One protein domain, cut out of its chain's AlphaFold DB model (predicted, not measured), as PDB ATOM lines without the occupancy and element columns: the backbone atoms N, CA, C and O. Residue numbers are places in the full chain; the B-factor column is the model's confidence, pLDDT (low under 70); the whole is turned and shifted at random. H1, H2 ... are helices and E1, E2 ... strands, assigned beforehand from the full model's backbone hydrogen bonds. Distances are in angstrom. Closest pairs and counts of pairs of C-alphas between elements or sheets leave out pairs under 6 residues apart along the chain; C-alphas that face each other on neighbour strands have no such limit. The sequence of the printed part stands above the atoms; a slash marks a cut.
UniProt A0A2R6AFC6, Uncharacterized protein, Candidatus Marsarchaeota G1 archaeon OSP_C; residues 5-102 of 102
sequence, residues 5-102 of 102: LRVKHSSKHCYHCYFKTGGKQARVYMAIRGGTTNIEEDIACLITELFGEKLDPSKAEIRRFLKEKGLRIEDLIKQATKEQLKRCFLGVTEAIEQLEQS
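What this domain is: This is residues 5 to 102 of the 102 residues of an uncharacterized protein of Candidatus Marsarchaeota G1 archaeon OSP_C (UniProt A0A2R6AFC6). A long rod with two lobes: at one end the strand meander E1 E2 E3 makes a sheet with H5 over one face, and at the other end H2, H3 and H4 pack round H1. The printed part has 98 residues, with three named strands followed by five named helices, E1 E2 E3 H1 H2 H3 H4 H5. The sheet's order is E1 - E2 - E3, antiparallel, and the class is mixed, helices and strands. The whole is loose, with a radius of gyration of the C-alphas of 16.4 A and spans of 55 by 24 by 19 A.

Where its parts are: E1 is residues 5 to 10, beginning at C-alpha 5 (166.172, 218.032, 171.752); E2 is 14 to 21, 23.0 A long; E3 is 24 to 31, 23.2 A. H1 is 39 to 51, 18.3 A; H2 is 59 to 69, 15.5 A; H3 is 73 to 79; H4 is 82 to 88. H5 is 90 to 100, 15.3 A, ending at C-alpha 100 (170.893, 208.740, 189.971).

How they stand to each other: The hairpin E1 and E2 has N 6 and O 18 at 2.9 A; the hairpin E2 and E3 has N 19 and O 26 at 2.8 A. H5 is on the sheet in two layers, a helix on one face, at a height over the sheet of 7.5 A, over E2 and E3; the closest C-alphas of H5 and E3 are Gly 91 and Ala 31, 4.4 A. H4 and H5 only just touch, only at the corner, with 3 pairs of C-alphas within 8 A, the closest Lys 86 and Thr 93, 5.6 A. The hub H1 touches H4 at a steep tilt of 53 degrees, opposite ways, closest C-alphas Asp 42 and Cys 88, 5.0 A. With residues 40 to 44 alone it touches H2 at a shallow tilt of 29 degrees, closest C-alphas Glu 40 and Lys 59, 6.5 A. With residues 46 to 50 alone it touches H3, closest C-alphas Ile 47 and Leu 76, 7.4 A. In H1, H2, H3, H4 and H5 every O i to N i+4 pair is within hydrogen-bond range.

The domain as a whole: The C-alphas farthest apart, Gly 22 and Glu 68, are 55.2 A apart. The printed part has no cut and no long link. The pLDDT is under 70 at residue 9, residues 33 to 37 and residue 102.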
ATOM      1  N   LEU A   5     166.871 218.894 170.798       75.88
ATOM      2  CA  LEU A   5     166.172 218.032 171.752       75.88
ATOM      3  C   LEU A   5     166.493 216.570 171.439       75.88
ATOM      4  O   LEU A   5     166.278 216.110 170.318       75.88
ATOM      5  N   ARG A   6     166.963 215.827 172.441       76.19
ATOM      6  CA  ARG A   6     167.107 214.368 172.378       76.19
ATOM      7  C   ARG A   6     166.340 213.737 173.535       76.19
ATOM      8  O   ARG A   6     166.583 214.074 174.692       76.19
ATOM      9  N   VAL A   7     165.416 212.831 173.231       72.25
ATOM     10  CA  VAL A   7     164.721 212.027 174.247       72.25
ATOM     11  C   VAL A   7     165.615 210.836 174.587       72.25
ATOM     12  O   VAL A   7     165.996 210.093 173.687       72.25
ATOM     13  N   LYS A   8     165.998 210.692 175.862       71.00
ATOM     14  CA  LYS A   8     166.890 209.616 176.334       71.00
ATOM     15  C   LYS A   8     166.099 208.444 176.913       71.00
ATOM     16  O   LYS A   8     166.493 207.303 176.716       71.00
ATOM     17  N   HIS A   9     164.994 208.730 177.601       69.81
ATOM     18  CA  HIS A   9     164.116 207.719 178.192       69.81
ATOM     19  C   HIS A   9     162.655 208.147 178.092       69.81
ATOM     20  O   HIS A   9     162.329 209.326 178.253       69.81
ATOM     21  N   SER A  10     161.787 207.181 177.814       75.69
ATOM     22  CA  SER A  10     160.344 207.367 177.704       75.69
ATOM     23  C   SER A  10     159.649 206.112 178.217       75.69
ATOM     24  O   SER A  10     159.718 205.064 177.577       75.69
ATOM     25  N   SER A  11     158.947 206.234 179.336       77.94
ATOM     26  CA  SER A  11     158.042 205.216 179.868       77.94
ATOM     27  C   SER A  11     156.629 205.786 180.023       77.94
ATOM     28  O   SER A  11     156.376 206.961 179.749       77.94
ATOM     29  N   LYS A  12     155.690 204.954 180.490       77.88
ATOM     30  CA  LYS A  12     154.332 205.396 180.846       77.88
ATOM     31  C   LYS A  12     154.322 206.395 182.013       77.88
ATOM     32  O   LYS A  12     153.358 207.138 182.156       77.88
ATOM     33  N   HIS A  13     155.360 206.399 182.848       77.94
ATOM     34  CA  HIS A  13     155.384 207.137 184.111       77.94
ATOM     35  C   HIS A  13     156.522 208.163 184.194       77.94
ATOM     36  O   HIS A  13     156.507 209.013 185.082       77.94
ATOM     37  N   CYS A  14     157.468 208.155 183.254       81.81
ATOM     38  CA  CYS A  14     158.591 209.079 183.247       81.81
ATOM     39  C   CYS A  14     159.042 209.434 181.824       81.81
ATOM     40  O   CYS A  14     159.251 208.565 180.977       81.81
ATOM     41  N   TYR A  15     159.306 210.721 181.594       83.50
ATOM     42  CA  TYR A  15     160.039 211.201 180.424       83.50
ATOM     43  C   TYR A  15     161.361 211.835 180.849       83.50
ATOM     44  O   TYR A  15     161.408 212.648 181.769       83.50
ATOM     45  N   HIS A  16     162.432 211.513 180.130       84.00
ATOM     46  CA  HIS A  16     163.733 212.152 180.285       84.00
ATOM     47  C   HIS A  16     164.183 212.720 178.944       84.00
ATOM     48  O   HIS A  16     164.411 211.989 177.971       84.00
ATOM     49  N   CYS A  17     164.360 214.036 178.907       84.12
ATOM     50  CA  CYS A  17     164.886 214.737 177.751       84.12
ATOM     51  C   CYS A  17     166.151 215.532 178.068       84.12
ATOM     52  O   CYS A  17     166.360 216.068 179.158       84.12
ATOM     53  N   TYR A  18     167.000 215.596 177.054       83.12
ATOM     54  CA  TYR A  18     168.243 216.332 177.045       83.12
ATOM     55  C   TYR A  18     168.141 217.462 176.023       83.12
ATOM     56  O   TYR A  18     167.784 217.236 174.863       83.12
ATOM     57  N   PHE A  19     168.483 218.671 176.458       84.06
ATOM     58  CA  PHE A  19     168.512 219.868 175.633       84.06
ATOM     59  C   PHE A  19     169.931 220.403 175.540       84.06
ATOM     60  O   PHE A  19     170.616 220.580 176.553       84.06
ATOM     61  N   LYS A  20     170.342 220.747 174.321       82.44
ATOM     62  CA  LYS A  20     171.580 221.484 174.074       82.44
ATOM     63  C   LYS A  20     171.281 222.745 173.271       82.44
ATOM     64  O   LYS A  20     170.756 222.673 172.163       82.44
ATOM     65  N   THR A  21     171.658 223.893 173.830       81.69
ATOM     66  CA  THR A  21     171.592 225.205 173.170       81.69
ATOM     67  C   THR A  21     172.911 225.924 173.417       81.69
ATOM     68  O   THR A  21     173.214 226.316 174.545       81.69
ATOM     69  N   GLY A  22     173.721 226.106 172.373       80.88
ATOM     70  CA  GLY A  22     175.062 226.678 172.534       80.88
ATOM     71  C   GLY A  22     175.967 225.800 173.383       80.88
ATOM     72  O   GLY A  22     175.990 224.578 173.230       80.88
ATOM     73  N   GLY A  23     176.705 226.446 174.288       81.81
ATOM     74  CA  GLY A  23     177.516 225.784 175.311       81.81
ATOM     75  C   GLY A  23     176.729 225.335 176.548       81.81
ATOM     76  O   GLY A  23     177.331 224.799 177.471       81.81
ATOM     77  N   LYS A  24     175.406 225.552 176.601       83.81
ATOM     78  CA  LYS A  24     174.570 225.176 177.750       83.81
ATOM     79  C   LYS A  24     173.893 223.828 177.514       83.81
ATOM     80  O   LYS A  24     173.418 223.541 176.412       83.81
ATOM     81  N   GLN A  25     173.828 223.034 178.577       84.88
ATOM     82  CA  GLN A  25     173.153 221.741 178.613       84.88
ATOM     83  C   GLN A  25     172.094 221.763 179.712       84.88
ATOM     84  O   GLN A  25     172.350 222.274 180.801       84.88
ATOM     85  N   ALA A  26     170.918 221.213 179.424       85.31
ATOM     86  CA  ALA A  26     169.870 220.998 180.413       85.31
ATOM     87  C   ALA A  26     169.340 219.569 180.295       85.31
ATOM     88  O   ALA A  26     169.113 219.066 179.192       85.31
ATOM     89  N   ARG A  27     169.139 218.920 181.440       86.06
ATOM     90  CA  ARG A  27     168.445 217.636 181.555       86.06
ATOM     91  C   ARG A  27     167.136 217.885 182.281       86.06
ATOM     92  O   ARG A  27     167.130 218.559 183.309       86.06
ATOM     93  N   VAL A  28     166.046 217.374 181.731       85.62
ATOM     94  CA  VAL A  28     164.711 217.509 182.310       85.62
ATOM     95  C   VAL A  28     164.145 216.113 182.521       85.62
ATOM     96  O   VAL A  28     164.064 215.324 181.579       85.62
ATOM     97  N   TYR A  29     163.762 215.834 183.764       84.31
ATOM     98  CA  TYR A  29     163.056 214.625 184.173       84.31
ATOM     99  C   TYR A  29     161.618 215.012 184.500       84.31
ATOM    100  O   TYR A  29     161.381 215.923 185.292       84.31
ATOM    101  N   MET A  30     160.659 214.346 183.871       84.38
ATOM    102  CA  MET A  30     159.235 214.580 184.071       84.38
ATOM    103  C   MET A  30     158.604 213.310 184.622       84.38
ATOM    104  O   MET A  30     158.509 212.313 183.913       84.38
ATOM    105  N   ALA A  31     158.167 213.372 185.876       85.38
ATOM    106  CA  ALA A  31     157.377 212.335 186.521       85.38
ATOM    107  C   ALA A  31     155.897 212.510 186.158       85.38
ATOM    108  O   ALA A  31     155.293 213.537 186.472       85.38
ATOM    109  N   ILE A  32     155.310 211.505 185.519       77.88
ATOM    110  CA  ILE A  32     153.884 211.457 185.195       77.88
ATOM    111  C   ILE A  32     153.169 210.707 186.314       77.88
ATOM    112  O   ILE A  32     153.586 209.614 186.702       77.88
ATOM    113  N   ARG A  33     152.094 211.292 186.844       69.88
ATOM    114  CA  ARG A  33     151.351 210.753 187.989       69.88
ATOM    115  C   ARG A  33     149.901 210.460 187.635       69.88
ATOM    116  O   ARG A  33     149.311 211.173 186.826       69.88
ATOM    117  N   GLY A  34     149.359 209.444 188.304       54.16
ATOM    118  CA  GLY A  34     148.001 208.948 188.136       54.16
ATOM    119  C   GLY A  34     147.818 208.146 186.847       54.16
ATOM    120  O   GLY A  34     148.210 208.576 185.763       54.16
ATOM    121  N   GLY A  35     147.182 206.980 186.944       56.72
ATOM    122  CA  GLY A  35     146.623 206.303 185.771       56.72
ATOM    123  C   GLY A  35     145.571 207.175 185.080       56.72
ATOM    124  O   GLY A  35     145.353 207.019 183.876       56.72
ATOM    125  N   THR A  36     144.991 208.117 185.838       55.88
ATOM    126  CA  THR A  36     143.973 209.053 185.368       55.88
ATOM    127  C   THR A  36     144.260 210.542 185.603       55.88
ATOM    128  O   THR A  36     143.857 211.281 184.711       55.88
ATOM    129  N   THR A  37     144.936 211.016 186.683       58.44
ATOM    130  CA  THR A  37     145.665 212.338 186.760       58.44
ATOM    131  C   THR A  37     146.140 212.827 188.152       58.44
ATOM    132  O   THR A  37     146.753 213.897 188.218       58.44
ATOM    133  N   ASN A  38     145.861 212.158 189.279       75.75
ATOM    134  CA  ASN A  38     145.926 212.830 190.589       75.75
ATOM    135  C   ASN A  38     146.888 212.178 191.616       75.75
ATOM    136  O   ASN A  38     147.225 211.001 191.543       75.75
ATOM    137  N   ILE A  39     147.397 212.985 192.557       86.50
ATOM    138  CA  ILE A  39     148.310 212.552 193.639       86.50
ATOM    139  C   ILE A  39     147.594 211.636 194.639       86.50
ATOM    140  O   ILE A  39     148.229 210.860 195.350       86.50
ATOM    141  N   GLU A  40     146.274 211.744 194.695       90.75
ATOM    142  CA  GLU A  40     145.399 210.989 195.570       90.75
ATOM    143  C   GLU A  40     145.416 209.487 195.258       90.75
ATOM    144  O   GLU A  40     145.383 208.704 196.202       90.75
ATOM    145  N   GLU A  41     145.553 209.073 193.993       90.19
ATOM    146  CA  GLU A  41     145.756 207.661 193.618       90.19
ATOM    147  C   GLU A  41     146.999 207.067 194.298       90.19
ATOM    148  O   GLU A  41     146.926 206.019 194.946       90.19
ATOM    149  N   ASP A  42     148.125 207.777 194.224       90.88
ATOM    150  CA  ASP A  42     149.390 207.332 194.815       90.88
ATOM    151  C   ASP A  42     149.305 207.299 196.356       90.88
ATOM    152  O   ASP A  42     149.819 206.384 197.001       90.88
ATOM    153  N   ILE A  43     148.617 208.274 196.967       92.75
ATOM    154  CA  ILE A  43     148.403 208.308 198.423       92.75
ATOM    155  C   ILE A  43     147.466 207.178 198.870       92.75
ATOM    156  O   ILE A  43     147.746 206.525 199.873       92.75
ATOM    157  N   ALA A  44     146.375 206.920 198.146       93.25
ATOM    158  CA  ALA A  44     145.450 205.834 198.458       93.25
ATOM    159  C   ALA A  44     146.129 204.461 198.325       93.25
ATOM    160  O   ALA A  44     145.940 203.598 199.186       93.25
ATOM    161  N   CYS A  45     146.984 204.284 197.309       93.06
ATOM    162  CA  CYS A  45     147.872 203.127 197.206       93.06
ATOM    163  C   CYS A  45     148.754 203.002 198.454       93.06
ATOM    164  O   CYS A  45     148.790 201.940 199.069       93.06
ATOM    165  N   LEU A  46     149.413 204.091 198.873       94.75
ATOM    166  CA  LEU A  46     150.317 204.059 200.023       94.75
ATOM    167  C   LEU A  46     149.590 203.709 201.324       94.75
ATOM    168  O   LEU A  46     150.095 202.926 202.123       94.75
ATOM    169  N   ILE A  47     148.392 204.260 201.530       95.31
ATOM    170  CA  ILE A  47     147.559 203.918 202.686       95.31
ATOM    171  C   ILE A  47     147.173 202.434 202.642       95.31
ATOM    172  O   ILE A  47     147.265 201.752 203.662       95.31
ATOM    173  N   THR A  48     146.820 201.912 201.467       95.19
ATOM    174  CA  THR A  48     146.511 200.485 201.300       95.19
ATOM    175  C   THR A  48     147.724 199.610 201.635       95.19
ATOM    176  O   THR A  48     147.585 198.625 202.350       95.19
ATOM    177  N   GLU A  49     148.928 199.977 201.186       95.50
ATOM    178  CA  GLU A  49     150.168 199.238 201.478       95.50
ATOM    179  C   GLU A  49     150.569 199.274 202.961       95.50
ATOM    180  O   GLU A  49     151.162 198.317 203.455       95.50
ATOM    181  N   LEU A  50     150.284 200.373 203.665       95.62
ATOM    182  CA  LEU A  50     150.661 200.553 205.070       95.62
ATOM    183  C   LEU A  50     149.644 199.955 206.047       95.62
ATOM    184  O   LEU A  50     150.031 199.422 207.085       95.62
ATOM    185  N   PHE A  51     148.353 200.056 205.732       94.62
ATOM    186  CA  PHE A  51     147.269 199.737 206.666       94.62
ATOM    187  C   PHE A  51     146.353 198.608 206.180       94.62
ATOM    188  O   PHE A  51     145.508 198.148 206.942       94.62
ATOM    189  N   GLY A  52     146.487 198.157 204.928       93.50
ATOM    190  CA  GLY A  52     145.603 197.156 204.318       93.50
ATOM    191  C   GLY A  52     144.198 197.676 203.993       93.50
ATOM    192  O   GLY A  52     143.355 196.920 203.515       93.50
ATOM    193  N   GLU A  53     143.930 198.959 204.245       90.62
ATOM    194  CA  GLU A  53     142.625 199.585 204.051       90.62
ATOM    195  C   GLU A  53     142.541 200.202 202.650       90.62
ATOM    196  O   GLU A  53     143.263 201.146 202.323       90.62
ATOM    197  N   LYS A  54     141.645 199.667 201.813       91.75
ATOM    198  CA  LYS A  54     141.413 200.192 200.466       91.75
ATOM    199  C   LYS A  54     140.530 201.435 200.535       91.75
ATOM    200  O   LYS A  54     139.390 201.362 200.989       91.75
ATOM    201  N   LEU A  55     141.042 202.548 200.025       90.19
ATOM    202  CA  LEU A  55     140.340 203.829 199.973       90.19
ATOM    203  C   LEU A  55     140.039 204.234 198.534       90.19
ATOM    204  O   LEU A  55     140.799 203.937 197.612       90.19
ATOM    205  N   ASP A  56     138.938 204.957 198.365       91.12
ATOM    206  CA  ASP A  56     138.699 205.723 197.148       91.12
ATOM    207  C   ASP A  56     139.731 206.872 197.062       91.12
ATOM    208  O   ASP A  56     139.957 207.558 198.066       91.12
ATOM    209  N   PRO A  57     140.389 207.090 195.905       90.81
ATOM    210  CA  PRO A  57     141.424 208.110 195.732       90.81
ATOM    211  C   PRO A  57     140.837 209.525 195.611       90.81
ATOM    212  O   PRO A  57     141.108 210.270 194.666       90.81
ATOM    213  N   SER A  58     140.031 209.923 196.594       91.56
ATOM    214  CA  SER A  58     139.480 211.265 196.718       91.56
ATOM    215  C   SER A  58     140.061 211.995 197.926       91.56
ATOM    216  O   SER A  58     140.338 211.431 198.987       91.56
ATOM    217  N   LYS A  59     140.222 213.315 197.780       91.06
ATOM    218  CA  LYS A  59     140.741 214.186 198.849       91.06
ATOM    219  C   LYS A  59     139.937 214.070 200.142       91.06
ATOM    220  O   LYS A  59     140.509 214.180 201.223       91.06
ATOM    221  N   ALA A  60     138.619 213.899 200.030       93.88
ATOM    222  CA  ALA A  60     137.730 213.785 201.178       93.88
ATOM    223  C   ALA A  60     138.016 212.508 201.980       93.88
ATOM    224  O   ALA A  60     138.218 212.591 203.191       93.88
ATOM    225  N   GLU A  61     138.114 211.365 201.301       94.31
ATOM    226  CA  GLU A  61     138.350 210.058 201.921       94.31
ATOM    227  C   GLU A  61     139.743 209.968 202.544       94.31
ATOM    228  O   GLU A  61     139.878 209.609 203.713       94.31
ATOM    229  N   ILE A  62     140.775 210.410 201.818       94.44
ATOM    230  CA  ILE A  62     142.150 210.467 202.333       94.44
ATOM    231  C   ILE A  62     142.223 211.356 203.577       94.44
ATOM    232  O   ILE A  62     142.829 210.987 204.583       94.44
ATOM    233  N   ARG A  63     141.586 212.534 203.541       94.69
ATOM    234  CA  ARG A  63     141.577 213.451 204.687       94.69
ATOM    235  C   ARG A  63     140.824 212.865 205.876       94.69
ATOM    236  O   ARG A  63     141.263 213.070 207.006       94.69
ATOM    237  N   ARG A  64     139.706 212.169 205.639       95.88
ATOM    238  CA  ARG A  64     138.958 211.473 206.693       95.88
ATOM    239  C   ARG A  64     139.850 210.429 207.360       95.88
ATOM    240  O   ARG A  64     140.046 210.515 208.568       95.88
ATOM    241  N   PHE A  65     140.462 209.549 206.569       95.88
ATOM    242  CA  PHE A  65     141.352 208.498 207.061       95.88
ATOM    243  C   PHE A  65     142.512 209.059 207.894       95.88
ATOM    244  O   PHE A  65     142.736 208.647 209.031       95.88
ATOM    245  N   LEU A  66     143.223 210.058 207.359       95.31
ATOM    246  CA  LEU A  66     144.333 210.710 208.054       95.31
ATOM    247  C   LEU A  66     143.893 211.315 209.393       95.31
ATOM    248  O   LEU A  66     144.577 211.156 210.401       95.31
ATOM    249  N   LYS A  67     142.726 211.970 209.424       96.44
ATOM    250  CA  LYS A  67     142.175 212.560 210.648       96.44
ATOM    251  C   LYS A  67     141.802 211.492 211.679       96.44
ATOM    252  O   LYS A  67     142.108 211.676 212.851       96.44
ATOM    253  N   GLU A  68     141.163 210.404 211.258       95.75
ATOM    254  CA  GLU A  68     140.761 209.295 212.136       95.75
ATOM    255  C   GLU A  68     141.966 208.602 212.779       95.75
ATOM    256  O   GLU A  68     141.920 208.254 213.956       95.75
ATOM    257  N   LYS A  69     143.070 208.460 212.037       94.38
ATOM    258  CA  LYS A  69     144.320 207.875 212.545       94.38
ATOM    259  C   LYS A  69     145.235 208.891 213.247       94.38
ATOM    260  O   LYS A  69     146.269 208.496 213.775       94.38
ATOM    261  N   GLY A  70     144.891 210.183 213.246       95.75
ATOM    262  CA  GLY A  70     145.735 211.248 213.802       95.75
ATOM    263  C   GLY A  70     147.064 211.444 213.058       95.75
ATOM    264  O   GLY A  70     148.048 211.860 213.664       95.75
ATOM    265  N   LEU A  71     147.103 211.127 211.761       95.44
ATOM    266  CA  LEU A  71     148.302 211.142 210.923       95.44
ATOM    267  C   LEU A  71     148.314 212.332 209.962       95.44
ATOM    268  O   LEU A  71     147.271 212.846 209.547       95.44
ATOM    269  N   ARG A  72     149.513 212.719 209.526       94.69
ATOM    270  CA  ARG A  72     149.720 213.591 208.368       94.69
ATOM    271  C   ARG A  72     150.289 212.807 207.186       94.69
ATOM    272  O   ARG A  72     150.788 211.695 207.333       94.69
ATOM    273  N   ILE A  73     150.265 213.416 205.999       91.62
ATOM    274  CA  ILE A  73     150.850 212.817 204.787       91.62
ATOM    275  C   ILE A  73     152.346 212.543 204.986       91.62
ATOM    276  O   ILE A  73     152.842 211.501 204.571       91.62
ATOM    277  N   GLU A  74     153.067 213.450 205.648       93.69
ATOM    278  CA  GLU A  74     154.497 213.276 205.907       93.69
ATOM    279  C   GLU A  74     154.778 212.053 206.792       93.69
ATOM    280  O   GLU A  74     155.819 211.414 206.641       93.69
ATOM    281  N   ASP A  75     153.845 211.699 207.676       94.88
ATOM    282  CA  ASP A  75     153.968 210.522 208.533       94.88
ATOM    283  C   ASP A  75     153.785 209.230 207.735       94.88
ATOM    284  O   ASP A  75     154.474 208.253 208.018       94.88
ATOM    285  N   LEU A  76     152.927 209.233 206.704       94.06
ATOM    286  CA  LEU A  76     152.803 208.104 205.773       94.06
ATOM    287  C   LEU A  76     154.131 207.846 205.055       94.06
ATOM    288  O   LEU A  76     154.599 206.714 204.991       94.06
ATOM    289  N   ILE A  77     154.764 208.909 204.551       92.50
ATOM    290  CA  ILE A  77     156.031 208.806 203.814       92.50
ATOM    291  C   ILE A  77     157.151 208.293 204.727       92.50
ATOM    292  O   ILE A  77     157.945 207.462 204.304       92.50
ATOM    293  N   LYS A  78     157.209 208.762 205.980       94.38
ATOM    294  CA  LYS A  78     158.217 208.322 206.960       94.38
ATOM    295  C   LYS A  78     158.052 206.865 207.394       94.38
ATOM    296  O   LYS A  78     159.042 206.242 207.757       94.38
ATOM    297  N   GLN A  79     156.823 206.352 207.409       94.94
ATOM    298  CA  GLN A  79     156.540 204.959 207.773       94.94
ATOM    299  C   GLN A  79     156.771 203.989 206.609       94.94
ATOM    300  O   GLN A  79     157.021 202.808 206.838       94.94
ATOM    301  N   ALA A  80     156.684 204.478 205.375       95.38
ATOM    302  CA  ALA A  80     156.814 203.662 204.183       95.38
ATOM    303  C   ALA A  80     158.252 203.206 203.921       95.38
ATOM    304  O   ALA A  80     159.211 203.970 204.044       95.38
ATOM    305  N   THR A  81     158.399 201.962 203.467       96.00
ATOM    306  CA  THR A  81     159.668 201.473 202.928       96.00
ATOM    307  C   THR A  81     159.914 202.041 201.532       96.00
ATOM    308  O   THR A  81     158.990 202.459 200.823       96.00
ATOM    309  N   LYS A  82     161.175 202.006 201.083       92.31
ATOM    310  CA  LYS A  82     161.537 202.418 199.719       92.31
ATOM    311  C   LYS A  82     160.748 201.618 198.678       92.31
ATOM    312  O   LYS A  82     160.299 202.178 197.684       92.31
ATOM    313  N   GLU A  83     160.539 200.329 198.915       93.75
ATOM    314  CA  GLU A  83     159.818 199.428 198.016       93.75
ATOM    315  C   GLU A  83     158.327 199.779 197.924       93.75
ATOM    316  O   GLU A  83     157.769 199.748 196.828       93.75
ATOM    317  N   GLN A  84     157.690 200.152 199.040       94.31
ATOM    318  CA  GLN A  84     156.298 200.620 199.052       94.31
ATOM    319  C   GLN A  84     156.156 201.937 198.279       94.31
ATOM    320  O   GLN A  84     155.266 202.078 197.439       94.31
ATOM    321  N   LEU A  85     157.083 202.877 198.487       92.81
ATOM    322  CA  LEU A  85     157.100 204.139 197.748       92.81
ATOM    323  C   LEU A  85     157.306 203.921 196.244       92.81
ATOM    324  O   LEU A  85     156.636 204.571 195.450       92.81
ATOM    325  N   LYS A  86     158.166 202.978 195.836       91.06
ATOM    326  CA  LYS A  86     158.337 202.615 194.417       91.06
ATOM    327  C   LYS A  86     157.061 202.062 193.799       91.06
ATOM    328  O   LYS A  86     156.730 202.435 192.680       91.06
ATOM    329  N   ARG A  87     156.330 201.204 194.514       90.56
ATOM    330  CA  ARG A  87     155.066 200.645 194.013       90.56
ATOM    331  C   ARG A  87     153.976 201.704 193.861       90.56
ATOM    332  O   ARG A  87     153.240 201.657 192.880       90.56
ATOM    333  N   CYS A  88     153.889 202.651 194.795       91.00
ATOM    334  CA  CYS A  88     152.805 203.634 194.811       91.00
ATOM    335  C   CYS A  88     153.120 204.966 194.118       91.00
ATOM    336  O   CYS A  88     152.197 205.635 193.678       91.00
ATOM    337  N   PHE A  89     154.388 205.362 193.983       90.12
ATOM    338  CA  PHE A  89     154.804 206.634 193.371       90.12
ATOM    339  C   PHE A  89     155.703 206.385 192.155       90.12
ATOM    340  O   PHE A  89     156.811 206.924 192.061       90.12
ATOM    341  N   LEU A  90     155.230 205.560 191.216       86.44
ATOM    342  CA  LEU A  90     156.011 205.078 190.067       86.44
ATOM    343  C   LEU A  90     156.701 206.211 189.298       86.44
ATOM    344  O   LEU A  90     157.909 206.167 189.107       86.44
ATOM    345  N   GLY A  91     155.971 207.264 188.919       85.06
ATOM    346  CA  GLY A  91     156.553 208.325 188.095       85.06
ATOM    347  C   GLY A  91     157.662 209.113 188.787       85.06
ATOM    348  O   GLY A  91     158.680 209.425 188.175       85.06
ATOM    349  N   VAL A  92     157.492 209.417 190.077       86.38
ATOM    350  CA  VAL A  92     158.503 210.161 190.847       86.38
ATOM    351  C   VAL A  92     159.710 209.277 191.133       86.38
ATOM    352  O   VAL A  92     160.844 209.727 190.988       86.38
ATOM    353  N   THR A  93     159.481 208.022 191.515       89.19
ATOM    354  CA  THR A  93     160.573 207.094 191.828       89.19
ATOM    355  C   THR A  93     161.381 206.727 190.590       89.19
ATOM    356  O   THR A  93     162.606 206.779 190.650       89.19
ATOM    357  N   GLU A  94     160.734 206.496 189.448       86.62
ATOM    358  CA  GLU A  94     161.420 206.279 188.173       86.62
ATOM    359  C   GLU A  94     162.236 207.512 187.754       86.62
ATOM    360  O   GLU A  94     163.393 207.382 187.356       86.62
ATOM    361  N   ALA A  95     161.687 208.724 187.901       86.56
ATOM    362  CA  ALA A  95     162.418 209.954 187.596       86.56
ATOM    363  C   ALA A  95     163.673 210.129 188.469       86.56
ATOM    364  O   ALA A  95     164.720 210.536 187.961       86.56
ATOM    365  N   ILE A  96     163.590 209.800 189.765       88.75
ATOM    366  CA  ILE A  96     164.736 209.845 190.685       88.75
ATOM    367  C   ILE A  96     165.783 208.795 190.298       88.75
ATOM    368  O   ILE A  96     166.964 209.119 190.223       88.75
ATOM    369  N   GLU A  97     165.376 207.564 189.988       88.12
ATOM    370  CA  GLU A  97     166.302 206.506 189.561       88.12
ATOM    371  C   GLU A  97     167.042 206.875 188.268       88.12
ATOM    372  O   GLU A  97     168.246 206.648 188.150       88.12
ATOM    373  N   GLN A  98     166.348 207.495 187.310       84.56
ATOM    374  CA  GLN A  98     166.973 208.004 186.086       84.56
ATOM    375  C   GLN A  98     167.968 209.137 186.367       84.56
ATOM    376  O   GLN A  98     168.969 209.265 185.654       84.56
ATOM    377  N   LEU A  99     167.707 209.953 187.391       84.81
ATOM    378  CA  LEU A  99     168.608 211.014 187.830       84.81
ATOM    379  C   LEU A  99     169.871 210.450 188.493       84.81
ATOM    380  O   LEU A  99     170.955 210.944 188.202       84.81
ATOM    381  N   GLU A 100     169.753 209.406 189.317       85.25
ATOM    382  CA  GLU A 100     170.893 208.740 189.971       85.25
ATOM    383  C   GLU A 100     171.823 208.016 188.977       85.25
ATOM    384  O   GLU A 100     173.018 207.885 189.231       85.25
ATOM    385  N   GLN A 101     171.299 207.556 187.837       78.06
ATOM    386  CA  GLN A 101     172.049 206.811 186.809       78.06
ATOM    387  C   GLN A 101     172.728 207.699 185.744       78.06
ATOM    388  O   GLN A 101     173.269 207.182 184.761       78.06
ATOM    389  N   SER A 102     172.648 209.027 185.871       65.81
ATOM    390  CA  SER A 102     172.978 209.989 184.805       65.81
ATOM    391  C   SER A 102     174.196 210.853 185.099       65.81
ATOM    392  O   SER A 102     174.828 211.283 184.098       65.81
TER     393      SER A 102